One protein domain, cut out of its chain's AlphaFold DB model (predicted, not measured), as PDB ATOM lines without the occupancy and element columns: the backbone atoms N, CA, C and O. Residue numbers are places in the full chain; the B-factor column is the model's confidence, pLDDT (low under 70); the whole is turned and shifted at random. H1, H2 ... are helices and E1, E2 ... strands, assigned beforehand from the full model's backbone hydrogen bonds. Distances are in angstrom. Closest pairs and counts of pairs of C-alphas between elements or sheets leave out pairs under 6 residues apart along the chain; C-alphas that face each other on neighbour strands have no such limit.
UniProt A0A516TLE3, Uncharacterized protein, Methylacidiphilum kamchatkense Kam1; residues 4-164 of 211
ATOM      1  N   HIS A   4     212.116 190.725 271.227       93.81
ATOM      2  CA  HIS A   4     212.105 190.650 272.683       93.81
ATOM      3  C   HIS A   4     213.470 191.091 273.208       93.81
ATOM      4  O   HIS A   4     214.494 190.706 272.648       93.81
ATOM      5  N   PHE A   5     213.477 191.910 274.255       95.75
ATOM      6  CA  PHE A   5     214.680 192.547 274.779       95.75
ATOM      7  C   PHE A   5     214.951 192.067 276.198       95.75
ATOM      8  O   PHE A   5     214.037 191.968 277.011       95.75
ATOM      9  N   GLU A   6     216.216 191.831 276.505       97.31
ATOM     10  CA  GLU A   6     216.681 191.454 277.833       97.31
ATOM     11  C   GLU A   6     218.022 192.132 278.110       97.31
ATOM     12  O   GLU A   6     218.851 192.275 277.212       97.31
ATOM     13  N   ILE A   7     218.240 192.568 279.349       98.12
ATOM     14  CA  ILE A   7     219.551 193.040 279.794       98.12
ATOM     15  C   ILE A   7     220.240 191.877 280.496       98.12
ATOM     16  O   ILE A   7     219.818 191.470 281.576       98.12
ATOM     17  N   LEU A   8     221.296 191.341 279.885       97.62
ATOM     18  CA  LEU A   8     222.007 190.176 280.414       97.62
ATOM     19  C   LEU A   8     222.904 190.542 281.593       97.62
ATOM     20  O   LEU A   8     223.000 189.806 282.571       97.62
ATOM     21  N   ASN A   9     223.611 191.667 281.478       96.75
ATOM     22  CA  ASN A   9     224.463 192.187 282.534       96.75
ATOM     23  C   ASN A   9     224.699 193.694 282.381       96.75
ATOM     24  O   ASN A   9     224.436 194.288 281.331       96.75
ATOM     25  N   ALA A  10     225.239 194.284 283.441       97.62
ATOM     26  CA  ALA A  10     225.838 195.605 283.446       97.62
ATOM     27  C   ALA A  10     227.270 195.499 283.977       97.62
ATOM     28  O   ALA A  10     227.555 194.662 284.833       97.62
ATOM     29  N   HIS A  11     228.178 196.327 283.471       96.62
ATOM     30  CA  HIS A  11     229.556 196.382 283.961       96.62
ATOM     31  C   HIS A  11     230.204 197.745 283.676       96.62
ATOM     32  O   HIS A  11     229.786 198.442 282.744       96.62
ATOM     33  N   PRO A  12     231.246 198.140 284.431       96.19
ATOM     34  CA  PRO A  12     232.003 199.349 284.132       96.19
ATOM     35  C   PRO A  12     232.708 199.205 282.780       96.19
ATOM     36  O   PRO A  12     233.505 198.281 282.577       96.19
ATOM     37  N   LYS A  13     232.463 200.134 281.855       94.38
ATOM     38  CA  LYS A  13     233.166 200.157 280.570       94.38
ATOM     39  C   LYS A  13     234.587 200.676 280.781       94.38
ATOM     40  O   LYS A  13     234.812 201.703 281.426       94.38
ATOM     41  N   THR A  14     235.569 199.951 280.258       89.25
ATOM     42  CA  THR A  14     236.977 200.368 280.265       89.25
ATOM     43  C   THR A  14     237.271 201.286 279.076       89.25
ATOM     44  O   THR A  14     236.475 201.380 278.142       89.25
ATOM     45  N   GLN A  15     238.416 201.977 279.110       87.06
ATOM     46  CA  GLN A  15     238.925 202.771 277.978       87.06
ATOM     47  C   GLN A  15     237.957 203.865 277.481       87.06
ATOM     48  O   GLN A  15     237.870 204.131 276.286       87.06
ATOM     49  N   CYS A  16     237.235 204.509 278.398       89.75
ATOM     50  CA  CYS A  16     236.402 205.676 278.106       89.75
ATOM     51  C   CYS A  16     237.036 206.934 278.722       89.75
ATOM     52  O   CYS A  16     237.824 206.843 279.661       89.75
ATOM     53  N   LEU A  17     236.710 208.111 278.183       87.69
ATOM     54  CA  LEU A  17     237.194 209.399 278.713       87.69
ATOM     55  C   LEU A  17     236.385 209.888 279.924       87.69
ATOM     56  O   LEU A  17     236.802 210.819 280.605       87.69
ATOM     57  N   SER A  18     235.238 209.267 280.180       89.44
ATOM     58  CA  SER A  18     234.303 209.608 281.247       89.44
ATOM     59  C   SER A  18     233.711 208.335 281.868       89.44
ATOM     60  O   SER A  18     233.681 207.284 281.205       89.44
ATOM     61  N   PRO A  19     233.220 208.400 283.122       92.25
ATOM     62  CA  PRO A  19     232.596 207.256 283.775       92.25
ATOM     63  C   PRO A  19     231.447 206.709 282.925       92.25
ATOM     64  O   PRO A  19     230.502 207.423 282.603       92.25
ATOM     65  N   THR A  20     231.536 205.440 282.530       95.00
ATOM     66  CA  THR A  20     230.592 204.823 281.590       95.00
ATOM     67  C   THR A  20     230.223 203.424 282.057       95.00
ATOM     68  O   THR A  20     231.097 202.589 282.291       95.00
ATOM     69  N   LEU A  21     228.923 203.158 282.153       96.31
ATOM     70  CA  LEU A  21     228.365 201.827 282.362       96.31
ATOM     71  C   LEU A  21     228.001 201.217 281.014       96.31
ATOM     72  O   LEU A  21     227.466 201.898 280.143       96.31
ATOM     73  N   ASN A  22     228.275 199.935 280.834       97.44
ATOM     74  CA  ASN A  22     227.878 199.201 279.646       97.44
ATOM     75  C   ASN A  22     226.822 198.168 280.025       97.44
ATOM     76  O   ASN A  22     227.068 197.325 280.885       97.44
ATOM     77  N   PHE A  23     225.661 198.247 279.380       98.12
ATOM     78  CA  PHE A  23     224.590 197.266 279.518       98.12
ATOM     79  C   PHE A  23     224.602 196.350 278.302       98.12
ATOM     80  O   PHE A  23     224.571 196.824 277.167       98.12
ATOM     81  N   LEU A  24     224.647 195.043 278.537       97.88
ATOM     82  CA  LEU A  24     224.629 194.054 277.472       97.88
ATOM     83  C   LEU A  24     223.180 193.710 277.128       97.88
ATOM     84  O   LEU A  24     222.510 192.988 277.868       97.88
ATOM     85  N   VAL A  25     222.692 194.249 276.013       97.75
ATOM     86  CA  VAL A  25     221.319 194.054 275.543       97.75
ATOM     87  C   VAL A  25     221.277 192.832 274.638       97.75
ATOM     88  O   VAL A  25     221.912 192.812 273.583       97.75
ATOM     89  N   GLN A  26     220.507 191.822 275.021       97.19
ATOM     90  CA  GLN A  26     220.158 190.710 274.153       97.19
ATOM     91  C   GLN A  26     218.813 190.978 273.488       97.19
ATOM     92  O   GLN A  26     217.825 191.325 274.136       97.19
ATOM     93  N   VAL A  27     218.788 190.802 272.176       95.69
ATOM     94  CA  VAL A  27     217.614 190.993 271.341       95.69
ATOM     95  C   VAL A  27     217.284 189.677 270.663       95.69
ATOM     96  O   VAL A  27     218.099 189.135 269.922       95.69
ATOM     97  N   HIS A  28     216.078 189.179 270.906       94.81
ATOM     98  CA  HIS A  28     215.543 187.979 270.276       94.81
ATOM     99  C   HIS A  28     214.573 188.385 269.184       94.81
ATOM    100  O   HIS A  28     213.517 188.959 269.459       94.81
ATOM    101  N   TYR A  29     214.919 188.073 267.944       93.06
ATOM    102  CA  TYR A  29     214.034 188.238 266.813       93.06
ATOM    103  C   TYR A  29     213.190 186.971 266.605       93.06
ATOM    104  O   TYR A  29     213.711 185.876 266.417       93.06
ATOM    105  N   LEU A  30     211.867 187.134 266.662       90.50
ATOM    106  CA  LEU A  30     210.856 186.069 266.602       90.50
ATOM    107  C   LEU A  30     209.985 186.160 265.336       90.50
ATOM    108  O   LEU A  30     208.911 185.559 265.260       90.50
ATOM    109  N   GLY A  31     210.383 186.984 264.365       87.38
ATOM    110  CA  GLY A  31     209.654 187.138 263.110       87.38
ATOM    111  C   GLY A  31     209.929 186.018 262.114       87.38
ATOM    112  O   GLY A  31     210.953 185.349 262.163       87.38
ATOM    113  N   LYS A  32     208.974 185.814 261.199       86.81
ATOM    114  CA  LYS A  32     209.106 184.851 260.092       86.81
ATOM    115  C   LYS A  32     209.928 185.408 258.930       86.81
ATOM    116  O   LYS A  32     210.595 184.657 258.233       86.81
ATOM    117  N   GLU A  33     209.806 186.711 258.695       88.94
ATOM    118  CA  GLU A  33     210.586 187.448 257.696       88.94
ATOM    119  C   GLU A  33     212.015 187.631 258.212       88.94
ATOM    120  O   GLU A  33     212.241 187.504 259.409       88.94
ATOM    121  N   ARG A  34     212.983 187.964 257.365       89.19
ATOM    122  CA  ARG A  34     214.354 188.227 257.821       89.19
ATOM    123  C   ARG A  34     214.470 189.655 258.349       89.19
ATOM    124  O   ARG A  34     214.070 190.580 257.648       89.19
ATOM    125  N   LEU A  35     215.042 189.871 259.534       92.81
ATOM    126  CA  LEU A  35     215.369 191.230 259.978       92.81
ATOM    127  C   LEU A  35     216.606 191.713 259.217       92.81
ATOM    128  O   LEU A  35     217.666 191.103 259.320       92.81
ATOM    129  N   ASP A  36     216.485 192.807 258.469       93.38
ATOM    130  CA  ASP A  36     217.627 193.434 257.798       93.38
ATOM    131  C   ASP A  36     218.352 194.417 258.713       93.38
ATOM    132  O   ASP A  36     219.571 194.372 258.847       93.38
ATOM    133  N   SER A  37     217.593 195.298 259.357       94.31
ATOM    134  CA  SER A  37     218.110 196.261 260.326       94.31
ATOM    135  C   SER A  37     216.981 196.823 261.185       94.31
ATOM    136  O   SER A  37     215.804 196.758 260.820       94.31
ATOM    137  N   ALA A  38     217.317 197.399 262.335       94.25
ATOM    138  CA  ALA A  38     216.372 198.200 263.104       94.25
ATOM    139  C   ALA A  38     217.062 199.398 263.738       94.25
ATOM    140  O   ALA A  38     218.162 199.276 264.269       94.25
ATOM    141  N   LEU A  39     216.388 200.543 263.718       94.88
ATOM    142  CA  LEU A  39     216.837 201.747 264.398       94.88
ATOM    143  C   LEU A  39     215.942 201.979 265.608       94.88
ATOM    144  O   LEU A  39     214.747 202.250 265.458       94.88
ATOM    145  N   LEU A  40     216.532 201.859 266.793       94.81
ATOM    146  CA  LEU A  40     215.830 201.929 268.064       94.81
ATOM    147  C   LEU A  40     216.290 203.145 268.851       94.81
ATOM    148  O   LEU A  40     217.483 203.408 268.965       94.81
ATOM    149  N   GLN A  41     215.341 203.838 269.455       95.75
ATOM    150  CA  GLN A  41     215.571 204.696 270.598       95.75
ATOM    151  C   GLN A  41     215.325 203.871 271.863       95.75
ATOM    152  O   GLN A  41     214.262 203.271 272.033       95.75
ATOM    153  N   VAL A  42     216.314 203.855 272.749       96.88
ATOM    154  CA  VAL A  42     216.249 203.231 274.067       96.88
ATOM    155  C   VAL A  42     216.183 204.336 275.106       96.88
ATOM    156  O   VAL A  42     217.131 205.111 275.247       96.88
ATOM    157  N   ARG A  43     215.073 204.419 275.839       96.62
ATOM    158  CA  ARG A  43     214.946 205.290 277.011       96.62
ATOM    159  C   ARG A  43     215.180 204.462 278.263       96.62
ATOM    160  O   ARG A  43     214.476 203.484 278.494       96.62
ATOM    161  N   VAL A  44     216.141 204.881 279.076       96.75
ATOM    162  CA  VAL A  44     216.482 204.230 280.343       96.75
ATOM    163  C   VAL A  44     215.956 205.078 281.485       96.75
ATOM    164  O   VAL A  44     216.214 206.282 281.552       96.75
ATOM    165  N   MET A  45     215.198 204.451 282.372       96.00
ATOM    166  CA  MET A  45     214.588 205.088 283.530       96.00
ATOM    167  C   MET A  45     214.942 204.327 284.800       96.00
ATOM    168  O   MET A  45     215.107 203.112 284.776       96.00
ATOM    169  N   ILE A  46     215.012 205.048 285.909       95.56
ATOM    170  CA  ILE A  46     215.152 204.495 287.250       95.56
ATOM    171  C   ILE A  46     213.763 204.489 287.883       95.56
ATOM    172  O   ILE A  46     213.067 205.508 287.835       95.56
ATOM    173  N   ASP A  47     213.364 203.361 288.464       94.50
ATOM    174  CA  ASP A  47     212.151 203.254 289.272       94.50
ATOM    175  C   ASP A  47     212.532 203.253 290.761       94.50
ATOM    176  O   ASP A  47     212.910 202.215 291.314       94.50
ATOM    177  N   PRO A  48     212.482 204.420 291.425       92.62
ATOM    178  CA  PRO A  48     212.890 204.534 292.816       92.62
ATOM    179  C   PRO A  48     211.904 203.857 293.773       92.62
ATOM    180  O   PRO A  48     212.271 203.613 294.916       92.62
ATOM    181  N   LYS A  49     210.672 203.543 293.353       91.62
ATOM    182  CA  LYS A  49     209.630 203.032 294.260       91.62
ATOM    183  C   LYS A  49     209.831 201.574 294.645       91.62
ATOM    184  O   LYS A  49     209.272 201.121 295.635       91.62
ATOM    185  N   ILE A  50     210.569 200.833 293.821       90.06
ATOM    186  CA  ILE A  50     210.740 199.384 293.971       90.06
ATOM    187  C   ILE A  50     211.872 199.055 294.951       90.06
ATOM    188  O   ILE A  50     211.889 197.974 295.535       90.06
ATOM    189  N   LYS A  51     212.822 199.976 295.140       91.44
ATOM    190  CA  LYS A  51     213.957 199.768 296.036       91.44
ATOM    191  C   LYS A  51     213.506 199.793 297.499       91.44
ATOM    192  O   LYS A  51     212.803 200.707 297.917       91.44
ATOM    193  N   ASP A  52     213.990 198.826 298.271       90.81
ATOM    194  CA  ASP A  52     213.933 198.871 299.730       90.81
ATOM    195  C   ASP A  52     215.081 199.751 300.251       90.81
ATOM    196  O   ASP A  52     216.254 199.499 299.945       90.81
ATOM    197  N   TYR A  53     214.734 200.825 300.958       92.75
ATOM    198  CA  TYR A  53     215.680 201.841 301.418       92.75
ATOM    199  C   TYR A  53     215.979 201.686 302.903       92.75
ATOM    200  O   TYR A  53     215.077 201.524 303.727       92.75
ATOM    201  N   SER A  54     217.244 201.866 303.277       93.94
ATOM    202  CA  SER A  54     217.609 202.045 304.680       93.94
ATOM    203  C   SER A  54     217.071 203.379 305.226       93.94
ATOM    204  O   SER A  54     216.810 204.333 304.489       93.94
ATOM    205  N   LEU A  55     216.954 203.499 306.552       92.81
ATOM    206  CA  LEU A  55     216.499 204.744 307.191       92.81
ATOM    207  C   LEU A  55     217.397 205.953 306.870       92.81
ATOM    208  O   LEU A  55     216.923 207.091 306.860       92.81
ATOM    209  N   SER A  56     218.697 205.739 306.652       93.69
ATOM    210  CA  SER A  56     219.634 206.795 306.258       93.69
ATOM    211  C   SER A  56     219.478 207.175 304.787       93.69
ATOM    212  O   SER A  56     219.521 208.366 304.471       93.69
ATOM    213  N   GLU A  57     219.244 206.202 303.903       94.62
ATOM    214  CA  GLU A  57     218.942 206.451 302.490       94.62
ATOM    215  C   GLU A  57     217.638 207.236 302.326       94.62
ATOM    216  O   GLU A  57     217.634 208.251 301.628       94.62
ATOM    217  N   LEU A  58     216.573 206.845 303.037       93.44
ATOM    218  CA  LEU A  58     215.279 207.538 303.019       93.44
ATOM    219  C   LEU A  58     215.432 209.027 303.321       93.44
ATOM    220  O   LEU A  58     215.004 209.862 302.530       93.44
ATOM    221  N   LYS A  59     216.140 209.378 304.401       92.69
ATOM    222  CA  LYS A  59     216.374 210.784 304.773       92.69
ATOM    223  C   LYS A  59     217.078 211.581 303.671       92.69
ATOM    224  O   LYS A  59     216.783 212.763 303.483       92.69
ATOM    225  N   ARG A  60     218.035 210.970 302.962       93.19
ATOM    226  CA  ARG A  60     218.773 211.631 301.873       93.19
ATOM    227  C   ARG A  60     217.907 211.799 300.627       93.19
ATOM    228  O   ARG A  60     217.888 212.890 300.058       93.19
ATOM    229  N   ILE A  61     217.154 210.765 300.258       92.50
ATOM    230  CA  ILE A  61     216.222 210.787 299.126       92.50
ATOM    231  C   ILE A  61     215.102 211.808 299.366       92.50
ATOM    232  O   ILE A  61     214.882 212.685 298.528       92.50
ATOM    233  N   GLU A  62     214.457 211.771 300.535       92.38
ATOM    234  CA  GLU A  62     213.343 212.656 300.887       92.38
ATOM    235  C   GLU A  62     213.719 214.132 300.831       92.38
ATOM    236  O   GLU A  62     212.939 214.952 300.343       92.38
ATOM    237  N   ARG A  63     214.943 214.475 301.249       88.69
ATOM    238  CA  ARG A  63     215.447 215.853 301.205       88.69
ATOM    239  C   ARG A  63     215.397 216.459 299.800       88.69
ATOM    240  O   ARG A  63     215.234 217.672 299.676       88.69
ATOM    241  N   ARG A  64     215.582 215.650 298.753       87.50
ATOM    242  CA  ARG A  64     215.674 216.125 297.364       87.50
ATOM    243  C   ARG A  64     214.433 215.825 296.530       87.50
ATOM    244  O   ARG A  64     214.116 216.621 295.639       87.50
ATOM    245  N   PHE A  65     213.783 214.693 296.782       88.50
ATOM    246  CA  PHE A  65     212.712 214.149 295.946       88.50
ATOM    247  C   PHE A  65     211.360 214.036 296.659       88.50
ATOM    248  O   PHE A  65     210.352 213.835 295.989       88.50
ATOM    249  N   GLY A  66     211.323 214.195 297.985       89.56
ATOM    250  CA  GLY A  66     210.158 213.846 298.797       89.56
ATOM    251  C   GLY A  66     210.041 212.333 299.054       89.56
ATOM    252  O   GLY A  66     210.963 211.582 298.722       89.56
ATOM    253  N   PRO A  67     208.930 211.881 299.663       88.25
ATOM    254  CA  PRO A  67     208.715 210.478 300.029       88.25
ATOM    255  C   PRO A  67     208.844 209.537 298.822       88.25
ATOM    256  O   PRO A  67     208.251 209.849 297.778       88.25
ATOM    257  N   PRO A  68     209.552 208.393 298.922       85.12
ATOM    258  CA  PRO A  68     209.799 207.495 297.793       85.12
ATOM    259  C   PRO A  68     208.553 207.070 297.018       85.12
ATOM    260  O   PRO A  68     208.595 207.009 295.790       85.12
ATOM    261  N   GLU A  69     207.416 206.850 297.688       85.50
ATOM    262  CA  GLU A  69     206.181 206.406 297.026       85.50
ATOM    263  C   GLU A  69     205.623 207.465 296.060       85.50
ATOM    264  O   GLU A  69     204.908 207.145 295.099       85.50
ATOM    265  N   SER A  70     205.974 208.733 296.289       87.31
ATOM    266  CA  SER A  70     205.568 209.880 295.476       87.31
ATOM    267  C   SER A  70     206.517 210.176 294.307       87.31
ATOM    268  O   SER A  70     206.134 210.895 293.382       87.31
ATOM    269  N   ILE A  71     207.724 209.597 294.297       89.12
ATOM    270  CA  ILE A  71     208.746 209.904 293.290       89.12
ATOM    271  C   ILE A  71     208.387 209.226 291.967       89.12
ATOM    272  O   ILE A  71     208.331 208.003 291.868       89.12
ATOM    273  N   ASN A  72     208.153 210.012 290.920       90.62
ATOM    274  CA  ASN A  72     207.995 209.470 289.571       90.62
ATOM    275  C   ASN A  72     209.308 208.864 289.059       90.62
ATOM    276  O   ASN A  72     210.391 209.257 289.484       90.62
ATOM    277  N   ASN A  73     209.213 207.956 288.087       91.88
ATOM    278  CA  ASN A  73     210.396 207.381 287.451       91.88
ATOM    279  C   ASN A  73     211.335 208.483 286.940       91.88
ATOM    280  O   ASN A  73     210.908 209.425 286.266       91.88
ATOM    281  N   ILE A  74     212.624 208.338 287.234       92.19
ATOM    282  CA  ILE A  74     213.651 209.309 286.859       92.19
ATOM    283  C   ILE A  74     214.197 208.895 285.495       92.19
ATOM    284  O   ILE A  74     214.730 207.798 285.347       92.19
ATOM    285  N   VAL A  75     214.072 209.754 284.483       93.31
ATOM    286  CA  VAL A  75     214.718 209.510 283.186       93.31
ATOM    287  C   VAL A  75     216.227 209.634 283.372       93.31
ATOM    288  O   VAL A  75     216.716 210.704 283.729       93.31
ATOM    289  N   TRP A  76     216.958 208.549 283.120       94.38
ATOM    290  CA  TRP A  76     218.416 208.566 283.139       94.38
ATOM    291  C   TRP A  76     218.944 209.107 281.812       94.38
ATOM    292  O   TRP A  76     219.628 210.128 281.774       94.38
ATOM    293  N   CYS A  77     218.616 208.443 280.705       94.69
ATOM    294  CA  CYS A  77     219.069 208.870 279.389       94.69
ATOM    295  C   CYS A  77     218.212 208.303 278.261       94.69
ATOM    296  O   CYS A  77     217.448 207.353 278.436       94.69
ATOM    297  N   GLU A  78     218.430 208.847 277.069       95.12
ATOM    298  CA  GLU A  78     217.991 208.266 275.808       95.12
ATOM    299  C   GLU A  78     219.216 207.976 274.939       95.12
ATOM    300  O   GLU A  78     220.150 208.780 274.871       95.12
ATOM    301  N   LYS A  79     219.231 206.812 274.291       95.50
ATOM    302  CA  LYS A  79     220.316 206.357 273.416       95.50
ATOM    303  C   LYS A  79     219.738 205.755 272.144       95.50
ATOM    304  O   LYS A  79     218.627 205.235 272.149       95.50
ATOM    305  N   MET A  80     220.506 205.804 271.062       95.88
ATOM    306  CA  MET A  80     220.176 205.078 269.838       95.88
ATOM    307  C   MET A  80     220.852 203.709 269.865       95.88
ATOM    308  O   MET A  80     222.028 203.610 270.208       95.88
ATOM    309  N   LEU A  81     220.119 202.671 269.479       95.44
ATOM    310  CA  LEU A  81     220.599 201.303 269.333       95.44
ATOM    311  C   LEU A  81     220.286 200.839 267.908       95.44
ATOM    312  O   LEU A  81     219.136 200.879 267.468       95.44
ATOM    313  N   LEU A  82     221.319 200.429 267.177       95.25
ATOM    314  CA  LEU A  82     221.194 199.915 265.818       95.25
ATOM    315  C   LEU A  82     221.282 198.390 265.857       95.25
ATOM    316  O   LEU A  82     222.303 197.842 266.266       95.25
ATOM    317  N   LEU A  83     220.222 197.722 265.413       94.25
ATOM    318  CA  LEU A  83     220.254 196.289 265.147       94.25
ATOM    319  C   LEU A  83     220.713 196.065 263.714       94.25
ATOM    320  O   LEU A  83     220.235 196.727 262.787       94.25
ATOM    321  N   ASN A  84     221.602 195.095 263.551       92.56
ATOM    322  CA  ASN A  84     222.034 194.649 262.236       92.56
ATOM    323  C   ASN A  84     221.200 193.443 261.816       92.56
ATOM    324  O   ASN A  84     220.395 192.915 262.588       92.56
ATOM    325  N   ARG A  85     221.438 192.982 260.592       92.50
ATOM    326  CA  ARG A  85     220.802 191.788 260.058       92.50
ATOM    327  C   ARG A  85     221.005 190.607 261.001       92.50
ATOM    328  O   ARG A  85     222.140 190.233 261.295       92.50
ATOM    329  N   THR A  86     219.904 190.007 261.434       87.75
ATOM    330  CA  THR A  86     219.910 188.777 262.223       87.75
ATOM    331  C   THR A  86     218.662 187.963 261.920       87.75
ATOM    332  O   THR A  86     217.607 188.499 261.590       87.75
ATOM    333  N   ASP A  87     218.802 186.652 262.043       83.31
ATOM    334  CA  ASP A  87     217.708 185.702 261.864       83.31
ATOM    335  C   ASP A  87     217.247 185.132 263.221       83.31
ATOM    336  O   ASP A  87     216.315 184.334 263.276       83.31
ATOM    337  N   SER A  88     217.903 185.522 264.324       89.06
ATOM    338  CA  SER A  88     217.603 185.022 265.668       89.06
ATOM    339  C   SER A  88     218.035 186.005 266.764       89.06
ATOM    340  O   SER A  88     217.349 186.987 267.026       89.06
ATOM    341  N   ILE A  89     219.159 185.750 267.428       94.62
ATOM    342  CA  ILE A  89     219.606 186.475 268.614       94.62
ATOM    343  C   ILE A  89     220.736 187.420 268.226       94.62
ATOM    344  O   ILE A  89     221.659 187.045 267.502       94.62
ATOM    345  N   GLN A  90     220.681 188.650 268.724       95.12
ATOM    346  CA  GLN A  90     221.774 189.606 268.637       95.12
ATOM    347  C   GLN A  90     222.079 190.158 270.026       95.12
ATOM    348  O   GLN A  90     221.169 190.549 270.752       95.12
ATOM    349  N   THR A  91     223.358 190.217 270.381       96.75
ATOM    350  CA  THR A  91     223.817 190.840 271.624       96.75
ATOM    351  C   THR A  91     224.566 192.122 271.290       96.75
ATOM    352  O   THR A  91     225.442 192.109 270.425       96.75
ATOM    353  N   ILE A  92     224.205 193.229 271.938       96.38
ATOM    354  CA  ILE A  92     224.725 194.563 271.628       96.38
ATOM    355  C   ILE A  92     225.048 195.314 272.915       96.38
ATOM    356  O   ILE A  92     224.316 195.244 273.899       96.38
ATOM    357  N   ASP A  93     226.135 196.072 272.870       96.75
ATOM    358  CA  ASP A  93     226.515 197.005 273.919       96.75
ATOM    359  C   ASP A  93     225.653 198.271 273.893       96.75
ATOM    360  O   ASP A  93     225.559 198.961 272.875       96.75
ATOM    361  N   LEU A  94     225.107 198.634 275.050       97.50
ATOM    362  CA  LEU A  94     224.471 199.921 275.298       97.50
ATOM    363  C   LEU A  94     225.311 200.715 276.314       97.50
ATOM    364  O   LEU A  94     225.094 200.597 277.525       97.50
ATOM    365  N   PRO A  95     226.289 201.518 275.851       96.44
ATOM    366  CA  PRO A  95     227.087 202.362 276.726       96.44
ATOM    367  C   PRO A  95     226.285 203.583 277.199       96.44
ATOM    368  O   PRO A  95     225.758 204.369 276.403       96.44
ATOM    369  N   ILE A  96     226.237 203.768 278.515       95.06
ATOM    370  CA  ILE A  96     225.588 204.881 279.200       95.06
ATOM    371  C   ILE A  96     226.639 205.617 280.022       95.06
ATOM    372  O   ILE A  96     227.159 205.114 281.017       95.06
ATOM    373  N   GLU A  97     226.946 206.832 279.589       91.88
ATOM    374  CA  GLU A  97     227.821 207.742 280.319       91.88
ATOM    375  C   GLU A  97     227.108 208.240 281.577       91.88
ATOM    376  O   GLU A  97     225.960 208.699 281.527       91.88
ATOM    377  N   ILE A  98     227.804 208.178 282.708       88.62
ATOM    378  CA  ILE A  98     227.374 208.844 283.926       88.62
ATOM    379  C   ILE A  98     227.875 210.273 283.818       88.62
ATOM    380  O   ILE A  98     229.073 210.547 283.905       88.62
ATOM    381  N   ARG A  99     226.938 211.190 283.579       79.19
ATOM    382  CA  ARG A  99     227.262 212.608 283.542       79.19
ATOM    383  C   ARG A  99     227.731 213.043 284.919       79.19
ATOM    384  O   ARG A  99     227.048 212.813 285.915       79.19
ATOM    385  N   ASP A 100     228.866 213.716 284.924       67.19
ATOM    386  CA  ASP A 100     229.437 214.360 286.095       67.19
ATOM    387  C   ASP A 100     228.726 215.691 286.368       67.19
ATOM    388  O   ASP A 100     229.242 216.791 286.181       67.19
ATOM    389  N   ASP A 101     227.439 215.566 286.671       74.00
ATOM    390  CA  ASP A 101     226.566 216.666 287.031       74.00
ATOM    391  C   ASP A 101     226.019 216.370 288.420       74.00
ATOM    392  O   ASP A 101     224.973 215.734 288.580       74.00
ATOM    393  N   HIS A 102     226.772 216.822 289.419       66.75
ATOM    394  CA  HIS A 102     226.464 216.657 290.833       66.75
ATOM    395  C   HIS A 102     225.124 217.283 291.250       66.75
ATOM    396  O   HIS A 102     224.600 216.942 292.310       66.75
ATOM    397  N   GLU A 103     224.551 218.161 290.421       68.50
ATOM    398  CA  GLU A 103     223.246 218.774 290.662       68.50
ATOM    399  C   GLU A 103     222.093 218.004 289.996       68.50
ATOM    400  O   GLU A 103     220.909 218.251 290.277       68.50
ATOM    401  N   SER A 104     222.415 217.039 289.129       83.12
ATOM    402  CA  SER A 104     221.422 216.237 288.423       83.12
ATOM    403  C   SER A 104     220.645 215.326 289.372       83.12
ATOM    404  O   SER A 104     221.170 214.784 290.347       83.12
ATOM    405  N   ALA A 105     219.369 215.096 289.049       85.19
ATOM    406  CA  ALA A 105     218.533 214.135 289.768       85.19
ATOM    407  C   ALA A 105     219.163 212.731 289.797       85.19
ATOM    408  O   ALA A 105     219.073 212.032 290.798       85.19
ATOM    409  N   ILE A 106     219.836 212.338 288.717       89.06
ATOM    410  CA  ILE A 106     220.499 211.039 288.597       89.06
ATOM    411  C   ILE A 106     221.631 210.944 289.620       89.06
ATOM    412  O   ILE A 106     221.645 210.019 290.429       89.06
ATOM    413  N   TRP A 107     222.538 211.924 289.632       88.62
ATOM    414  CA  TRP A 107     223.649 211.933 290.576       88.62
ATOM    415  C   TRP A 107     223.164 211.969 292.025       88.62
ATOM    416  O   TRP A 107     223.603 211.158 292.841       88.62
ATOM    417  N   TYR A 108     222.216 212.853 292.354       88.88
ATOM    418  CA  TYR A 108     221.637 212.914 293.699       88.88
ATOM    419  C   TYR A 108     220.998 211.597 294.122       88.88
ATOM    420  O   TYR A 108     221.179 211.179 295.263       88.88
ATOM    421  N   TYR A 109     220.269 210.942 293.219       92.19
ATOM    422  CA  TYR A 109     219.653 209.658 293.508       92.19
ATOM    423  C   TYR A 109     220.714 208.612 293.860       92.19
ATOM    424  O   TYR A 109     220.698 208.105 294.975       92.19
ATOM    425  N   PHE A 110     221.681 208.357 292.970       92.62
ATOM    426  CA  PHE A 110     222.731 207.362 293.211       92.62
ATOM    427  C   PHE A 110     223.583 207.690 294.442       92.62
ATOM    428  O   PHE A 110     223.790 206.826 295.287       92.62
ATOM    429  N   SER A 111     224.022 208.943 294.591       89.81
ATOM    430  CA  SER A 111     224.838 209.371 295.738       89.81
ATOM    431  C   SER A 111     224.098 209.330 297.081       89.81
ATOM    432  O   SER A 111     224.736 209.375 298.134       89.81
ATOM    433  N   SER A 112     222.764 209.224 297.073       92.19
ATOM    434  CA  SER A 112     221.965 209.038 298.288       92.19
ATOM    435  C   SER A 112     221.909 207.582 298.760       92.19
ATOM    436  O   SER A 112     221.447 207.343 299.879       92.19
ATOM    437  N   LEU A 113     222.377 206.624 297.955       94.25
ATOM    438  CA  LEU A 113     222.319 205.194 298.253       94.25
ATOM    439  C   LEU A 113     223.597 204.703 298.949       94.25
ATOM    440  O   LEU A 113     224.707 205.169 298.686       94.25
ATOM    441  N   GLU A 114     223.432 203.732 299.835       93.69
ATOM    442  CA  GLU A 114     224.497 203.017 300.540       93.69
ATOM    443  C   GLU A 114     224.798 201.657 299.900       93.69
ATOM    444  O   GLU A 114     225.938 201.197 299.984       93.69
ATOM    445  N   GLY A 115     223.814 201.026 299.250       93.88
ATOM    446  CA  GLY A 115     223.960 199.669 298.720       93.88
ATOM    447  C   GLY A 115     222.718 199.116 298.027       93.88
ATOM    448  O   GLY A 115     221.706 199.799 297.853       93.88
ATOM    449  N   GLY A 116     222.787 197.832 297.679       94.25
ATOM    450  CA  GLY A 116     221.659 197.049 297.177       94.25
ATOM    451  C   GLY A 116     221.379 197.266 295.693       94.25
ATOM    452  O   GLY A 116     222.227 197.728 294.937       94.25
ATOM    453  N   GLU A 117     220.171 196.914 295.266       95.44
ATOM    454  CA  GLU A 117     219.815 196.915 293.848       95.44
ATOM    455  C   GLU A 117     219.042 198.170 293.446       95.44
ATOM    456  O   GLU A 117     218.342 198.796 294.249       95.44
ATOM    457  N   ILE A 118     219.193 198.539 292.177       95.44
ATOM    458  CA  ILE A 118     218.580 199.703 291.554       95.44
ATOM    459  C   ILE A 118     217.732 199.210 290.396       95.44
ATOM    460  O   ILE A 118     218.239 198.599 289.455       95.44
ATOM    461  N   PHE A 119     216.433 199.486 290.473       96.25
ATOM    462  CA  PHE A 119     215.492 199.047 289.460       96.25
ATOM    463  C   PHE A 119     215.549 199.968 288.242       96.25
ATOM    464  O   PHE A 119     215.221 201.155 288.323       96.25
ATOM    465  N   LEU A 120     215.953 199.411 287.105       97.44
ATOM    466  CA  LEU A 120     216.020 200.106 285.827       97.44
ATOM    467  C   LEU A 120     214.947 199.577 284.878       97.44
ATOM    468  O   LEU A 120     214.727 198.371 284.788       97.44
ATOM    469  N   LYS A 121     214.318 200.484 284.133       96.81
ATOM    470  CA  LYS A 121     213.380 200.184 283.046       96.81
ATOM    471  C   LYS A 121     213.954 200.683 281.730       96.81
ATOM    472  O   LYS A 121     214.336 201.850 281.620       96.81
ATOM    473  N   PHE A 122     213.988 199.807 280.737       97.44
ATOM    474  CA  PHE A 122     214.450 200.094 279.387       97.44
ATOM    475  C   PHE A 122     213.248 200.043 278.456       97.44
ATOM    476  O   PHE A 122     212.633 198.993 278.297       97.44
ATOM    477  N   PHE A 123     212.922 201.174 277.843       96.56
ATOM    478  CA  PHE A 123     211.841 201.293 276.872       96.56
ATOM    479  C   PHE A 123     212.439 201.398 275.476       96.56
ATOM    480  O   PHE A 123     213.279 202.263 275.226       96.56
ATOM    481  N   PHE A 124     211.986 200.539 274.571       95.31
ATOM    482  CA  PHE A 124     212.457 200.460 273.197       95.31
ATOM    483  C   PHE A 124     211.358 200.951 272.261       95.31
ATOM    484  O   PHE A 124     210.246 200.429 272.244       95.31
ATOM    485  N   ASN A 125     211.680 201.947 271.446       94.50
ATOM    486  CA  ASN A 125     210.798 202.454 270.403       94.50
ATOM    487  C   ASN A 125     211.594 202.623 269.112       94.50
ATOM    488  O   ASN A 125     212.787 202.897 269.155       94.50
ATOM    489  N   GLY A 126     210.961 202.477 267.955       93.50
ATOM    490  CA  GLY A 126     211.650 202.678 266.689       93.50
ATOM    491  C   GLY A 126     211.017 201.931 265.533       93.50
ATOM    492  O   GLY A 126     209.825 201.616 265.541       93.50
ATOM    493  N   ILE A 127     211.842 201.656 264.530       94.19
ATOM    494  CA  ILE A 127     211.433 200.995 263.294       94.19
ATOM    495  C   ILE A 127     212.374 199.844 262.962       94.19
ATOM    496  O   ILE A 127     213.580 199.926 263.199       94.19
ATOM    497  N   CYS A 128     211.826 198.784 262.378       93.12
ATOM    498  CA  CYS A 128     212.590 197.700 261.782       93.12
ATOM    499  C   CYS A 128     212.299 197.569 260.286       93.12
ATOM    500  O   CYS A 128     211.187 197.828 259.814       93.12
ATOM    501  N   TYR A 129     213.332 197.157 259.564       93.06
ATOM    502  CA  TYR A 129     213.320 196.842 258.148       93.06
ATOM    503  C   TYR A 129     213.365 195.327 258.010       93.06
ATOM    504  O   TYR A 129     214.307 194.676 258.469       93.06
ATOM    505  N   LEU A 130     212.325 194.767 257.409       92.25
ATOM    506  CA  LEU A 130     212.171 193.335 257.210       92.25
ATOM    507  C   LEU A 130     212.343 193.013 255.730       92.25
ATOM    508  O   LEU A 130     211.761 193.673 254.870       92.25
ATOM    509  N   LEU A 131     213.139 191.992 255.447       89.06
ATOM    510  CA  LEU A 131     213.346 191.444 254.119       89.06
ATOM    511  C   LEU A 131     212.457 190.220 253.912       89.06
ATOM    512  O   LEU A 131     212.479 189.251 254.674       89.06
ATOM    513  N   THR A 132     211.729 190.268 252.808       84.38
ATOM    514  CA  THR A 132     211.109 189.123 252.136       84.38
ATOM    515  C   THR A 132     211.759 188.985 250.759       84.38
ATOM    516  O   THR A 132     212.389 189.944 250.317       84.38
ATOM    517  N   GLU A 133     211.637 187.823 250.105       80.00
ATOM    518  CA  GLU A 133     212.408 187.440 248.899       80.00
ATOM    519  C   GLU A 133     212.627 188.582 247.889       80.00
ATOM    520  O   GLU A 133     213.764 188.793 247.480       80.00
ATOM    521  N   ASP A 134     211.600 189.397 247.610       81.25
ATOM    522  CA  ASP A 134     211.685 190.521 246.663       81.25
ATOM    523  C   ASP A 134     211.280 191.893 247.241       81.25
ATOM    524  O   ASP A 134     211.106 192.859 246.491       81.25
ATOM    525  N   LYS A 135     211.043 192.018 248.556       88.75
ATOM    526  CA  LYS A 135     210.498 193.259 249.143       88.75
ATOM    527  C   LYS A 135     211.074 193.582 250.515       88.75
ATOM    528  O   LYS A 135     211.178 192.714 251.380       88.75
ATOM    529  N   ILE A 136     211.329 194.872 250.729       89.06
ATOM    530  CA  ILE A 136     211.589 195.450 252.050       89.06
ATOM    531  C   ILE A 136     210.271 195.984 252.607       89.06
ATOM    532  O   ILE A 136     209.583 196.768 251.949       89.06
ATOM    533  N   SER A 137     209.922 195.572 253.822       91.31
ATOM    534  CA  SER A 137     208.802 196.129 254.576       91.31
ATOM    535  C   SER A 137     209.309 196.875 255.809       91.31
ATOM    536  O   SER A 137     210.302 196.489 256.421       91.31
ATOM    537  N   VAL A 138     208.641 197.974 256.162       92.88
ATOM    538  CA  VAL A 138     208.948 198.751 257.370       92.88
ATOM    539  C   VAL A 138     207.861 198.495 258.402       92.88
ATOM    540  O   VAL A 138     206.665 198.516 258.083       92.88
ATOM    541  N   ARG A 139     208.265 198.253 259.649       91.19
ATOM    542  CA  ARG A 139     207.357 198.070 260.785       91.19
ATOM    543  C   ARG A 139     207.802 198.938 261.954       91.19
ATOM    544  O   ARG A 139     208.989 199.018 262.254       91.19
ATOM    545  N   SER A 140     206.846 199.565 262.631       91.00
ATOM    546  CA  SER A 140     207.097 200.231 263.908       91.00
ATOM    547  C   SER A 140     207.157 199.210 265.036       91.00
ATOM    548  O   SER A 140     206.370 198.259 265.070       91.00
ATOM    549  N   ILE A 141     208.037 199.446 265.995       87.19
ATOM    550  CA  ILE A 141     208.103 198.655 267.216       87.19
ATOM    551  C   ILE A 141     207.016 199.139 268.179       87.19
ATOM    552  O   ILE A 141     206.830 200.347 268.325       87.19
ATOM    553  N   PRO A 142     206.253 198.225 268.808       83.12
ATOM    554  CA  PRO A 142     205.226 198.613 269.763       83.12
ATOM    555  C   PRO A 142     205.823 199.386 270.935       83.12
ATOM    556  O   PRO A 142     206.864 199.007 271.466       83.12
ATOM    557  N   TRP A 143     205.098 200.397 271.402       73.38
ATOM    558  CA  TRP A 143     205.471 201.220 272.556       73.38
ATOM    559  C   TRP A 143     205.563 200.425 273.865       73.38
ATOM    560  O   TRP A 143     206.219 200.863 274.800       73.38
ATOM    561  N   SER A 144     204.929 199.252 273.920       78.94
ATOM    562  CA  SER A 144     204.995 198.309 275.039       78.94
ATOM    563  C   SER A 144     206.275 197.464 275.053       78.94
ATOM    564  O   SER A 144     206.336 196.477 275.781       78.94
ATOM    565  N   SER A 145     207.253 197.756 274.189       89.44
ATOM    566  CA  SER A 145     208.503 197.002 274.149       89.44
ATOM    567  C   SER A 145     209.416 197.490 275.263       89.44
ATOM    568  O   SER A 145     210.128 198.478 275.105       89.44
ATOM    569  N   GLU A 146     209.376 196.806 276.398       93.75
ATOM    570  CA  GLU A 146     210.159 197.157 277.576       93.75
ATOM    571  C   GLU A 146     210.807 195.932 278.216       93.75
ATOM    572  O   GLU A 146     210.332 194.805 278.066       93.75
ATOM    573  N   CYS A 147     211.890 196.163 278.948       96.25
ATOM    574  CA  CYS A 147     212.433 195.195 279.887       96.25
ATOM    575  C   CYS A 147     212.915 195.904 281.155       96.25
ATOM    576  O   CYS A 147     213.138 197.119 281.172       96.25
ATOM    577  N   SER A 148     213.032 195.143 282.238       96.94
ATOM    578  CA  SER A 148     213.526 195.642 283.519       96.94
ATOM    579  C   SER A 148     214.834 194.958 283.885       96.94
ATOM    580  O   SER A 148     215.060 193.809 283.514       96.94
ATOM    581  N   TYR A 149     215.685 195.662 284.623       97.81
ATOM    582  CA  TYR A 149     216.961 195.145 285.096       97.81
ATOM    583  C   TYR A 149     217.241 195.647 286.511       97.81
ATOM    584  O   TYR A 149     217.147 196.844 286.781       97.81
ATOM    585  N   LEU A 150     217.593 194.726 287.406       96.88
ATOM    586  CA  LEU A 150     218.067 195.033 288.751       96.88
ATOM    587  C   LEU A 150     219.583 195.200 288.689       96.88
ATOM    588  O   LEU A 150     220.321 194.228 288.548       96.88
ATOM    589  N   MET A 151     220.045 196.445 288.736       97.12
ATOM    590  CA  MET A 151     221.469 196.756 288.706       97.12
ATOM    591  C   MET A 151     222.017 196.844 290.135       97.12
ATOM    592  O   MET A 151     221.543 197.698 290.890       97.12
ATOM    593  N   PRO A 152     223.038 196.055 290.512       96.88
ATOM    594  CA  PRO A 152     223.743 196.256 291.774       96.88
ATOM    595  C   PRO A 152     224.374 197.654 291.844       96.88
ATOM    596  O   PRO A 152     225.064 198.086 290.913       96.88
ATOM    597  N   TYR A 153     224.149 198.371 292.945       95.94
ATOM    598  CA  TYR A 153     224.689 199.717 293.172       95.94
ATOM    599  C   TYR A 153     226.219 199.747 293.127       95.94
ATOM    600  O   TYR A 153     226.823 200.728 292.687       95.94
ATOM    601  N   GLU A 154     226.858 198.649 293.523       95.94
ATOM    602  CA  GLU A 154     228.305 198.486 293.549       95.94
ATOM    603  C   GLU A 154     228.931 198.728 292.172       95.94
ATOM    604  O   GLU A 154     230.018 199.292 292.097       95.94
ATOM    605  N   ILE A 155     228.226 198.397 291.083       96.06
ATOM    606  CA  ILE A 155     228.705 198.622 289.712       96.06
ATOM    607  C   ILE A 155     228.816 200.124 289.423       96.06
ATOM    608  O   ILE A 155     229.805 200.581 288.843       96.06
ATOM    609  N   TRP A 156     227.827 200.916 289.850       94.31
ATOM    610  CA  TRP A 156     227.885 202.375 289.732       94.31
ATOM    611  C   TRP A 156     229.019 202.942 290.589       94.31
ATOM    612  O   TRP A 156     229.833 203.720 290.091       94.31
ATOM    613  N   LYS A 157     229.124 202.494 291.845       92.94
ATOM    614  CA  LYS A 157     230.162 202.942 292.780       92.94
ATOM    615  C   LYS A 157     231.570 202.640 292.260       92.94
ATOM    616  O   LYS A 157     232.422 203.523 292.289       92.94
ATOM    617  N   GLU A 158     231.807 201.432 291.749       93.06
ATOM    618  CA  GLU A 158     233.080 201.044 291.131       93.06
ATOM    619  C   GLU A 158     233.381 201.912 289.905       93.06
ATOM    620  O   GLU A 158     234.506 202.385 289.732       93.06
ATOM    621  N   THR A 159     232.366 202.161 289.072       93.88
ATOM    622  CA  THR A 159     232.512 202.995 287.875       93.88
ATOM    623  C   THR A 159     232.926 204.412 288.240       93.88
ATOM    624  O   THR A 159     233.863 204.923 287.643       93.88
ATOM    625  N   ILE A 160     232.289 205.041 289.231       91.44
ATOM    626  CA  ILE A 160     232.671 206.384 289.685       91.44
ATOM    627  C   ILE A 160     234.064 206.378 290.317       91.44
ATOM    628  O   ILE A 160     234.915 207.163 289.905       91.44
ATOM    629  N   PHE A 161     234.330 205.461 291.251       90.12
ATOM    630  CA  PHE A 161     235.608 205.385 291.965       90.12
ATOM    631  C   PHE A 161     236.810 205.215 291.022       90.12
ATOM    632  O   PHE A 161     237.875 205.773 291.266       90.12
ATOM    633  N   ARG A 162     236.646 204.494 289.905       89.88
ATOM    634  CA  ARG A 162     237.710 204.313 288.906       89.88
ATOM    635  C   ARG A 162     238.164 205.624 288.256       89.88
ATOM    636  O   ARG A 162     239.333 205.742 287.903       89.88
ATOM    637  N   TYR A 163     237.252 206.573 288.059       87.44
ATOM    638  CA  TYR A 163     237.562 207.867 287.440       87.44
ATOM    639  C   TYR A 163     237.877 208.933 288.491       87.44
ATOM    640  O   TYR A 163     238.691 209.820 288.246       87.44
ATOM    641  N   TYR A 164     237.257 208.817 289.662       86.12
ATOM    642  CA  TYR A 164     237.241 209.818 290.717       86.12
ATOM    643  C   TYR A 164     237.523 209.161 292.084       86.12
ATOM    644  O   TYR A 164     236.621 209.079 292.920       86.12
TER     645      TYR A 164
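This is residues 4 to 164 of the 211 residues of an uncharacterized protein of Methylacidiphilum kamchatkense Kam1 (UniProt A0A516TLE3). A long, strongly twisted sandwich of two sheets, partly face to face with their strands crossed at 44 degrees, has the hairpin E6 and E7 at one far end and its helices toward the other. H2 packs on the larger sheet, H1 lies beyond it at the very end, and H3 packs at the E1 and E2 side. The printed part has 161 residues, with E1, E2, E3, H1, E4, E5, H2, E6, E7, E8 and H3 in that order; its class is mixed, helices and strands. One sheet runs E1, E2, E5 and the other, branched, holds E3, E4, E6, E7 and E8, both antiparallel. The whole is elongated, 62 by 36 by 22 A, yet only just compact, close to loose, with a radius of gyration of the C-alphas of 17.9 A.

E1, residues 4 to 12, begins with C-alpha 4 at (212.105, 190.650, 272.683). E2, residues 20 to 29, measures 27.7 A. E3, residues 34 to 46, measures 33.6 A and bends by 67 degrees at residue 37. H1 is residues 55 to 65, E4 74 to 83, E5 89 to 97 and H2 105 to 111. E6, residues 117 to 132, is the longest strand at 43.3 A and bends by 55 degrees at residue 126. E7 is residues 135 to 140 and E8 146 to 152. H3, residues 153 to 163, measures 16.3 A and ends with C-alpha 163 at (237.562, 207.867, 287.440).

E1 and E2 form a hairpin, with N 6 and O 26 at 2.9 A; E5 is E2's other neighbour, with N 25 and O 92 at 2.8 A. In the branched sheet E3 has E4 on one side, with N 40 and O 81 at 2.9 A, and E6 on the other, with N 41 and O 125 at 2.7 A. On the other side of E6 from E3 are E7, with N 130 and O 137 at 2.8 A, and E8, with N 120 and O 149 at 2.8 A. Between the sheets, the closest C-alphas of E1 and E8, Glu 6 and Cys 147, are 6.0 A apart. H2 is on the branched sheet, over E3 at a height of 9.7 A. H1 and H2 only just touch, with 3 pairs of C-alphas within 8 A, the closest Ile 61 and Tyr 109 at 6.7 A. H3 makes two layers with E1, E2 and E5, a helix on one face of a sheet; C-alphas Pro 12 and Thr 159, the closest of E1 and H3, are 5.2 A apart. Every O i to N i+4 pair is within hydrogen-bond range in H2, and 6 of 7 in both H1 and H3.

The two C-alphas farthest apart, Leu 55 and Asp 134, are 62.4 A apart. The printed part has no cut and no long link. Mean pLDDT of the printed part is 91.8; residues 100 and 102 to 103 are under 70.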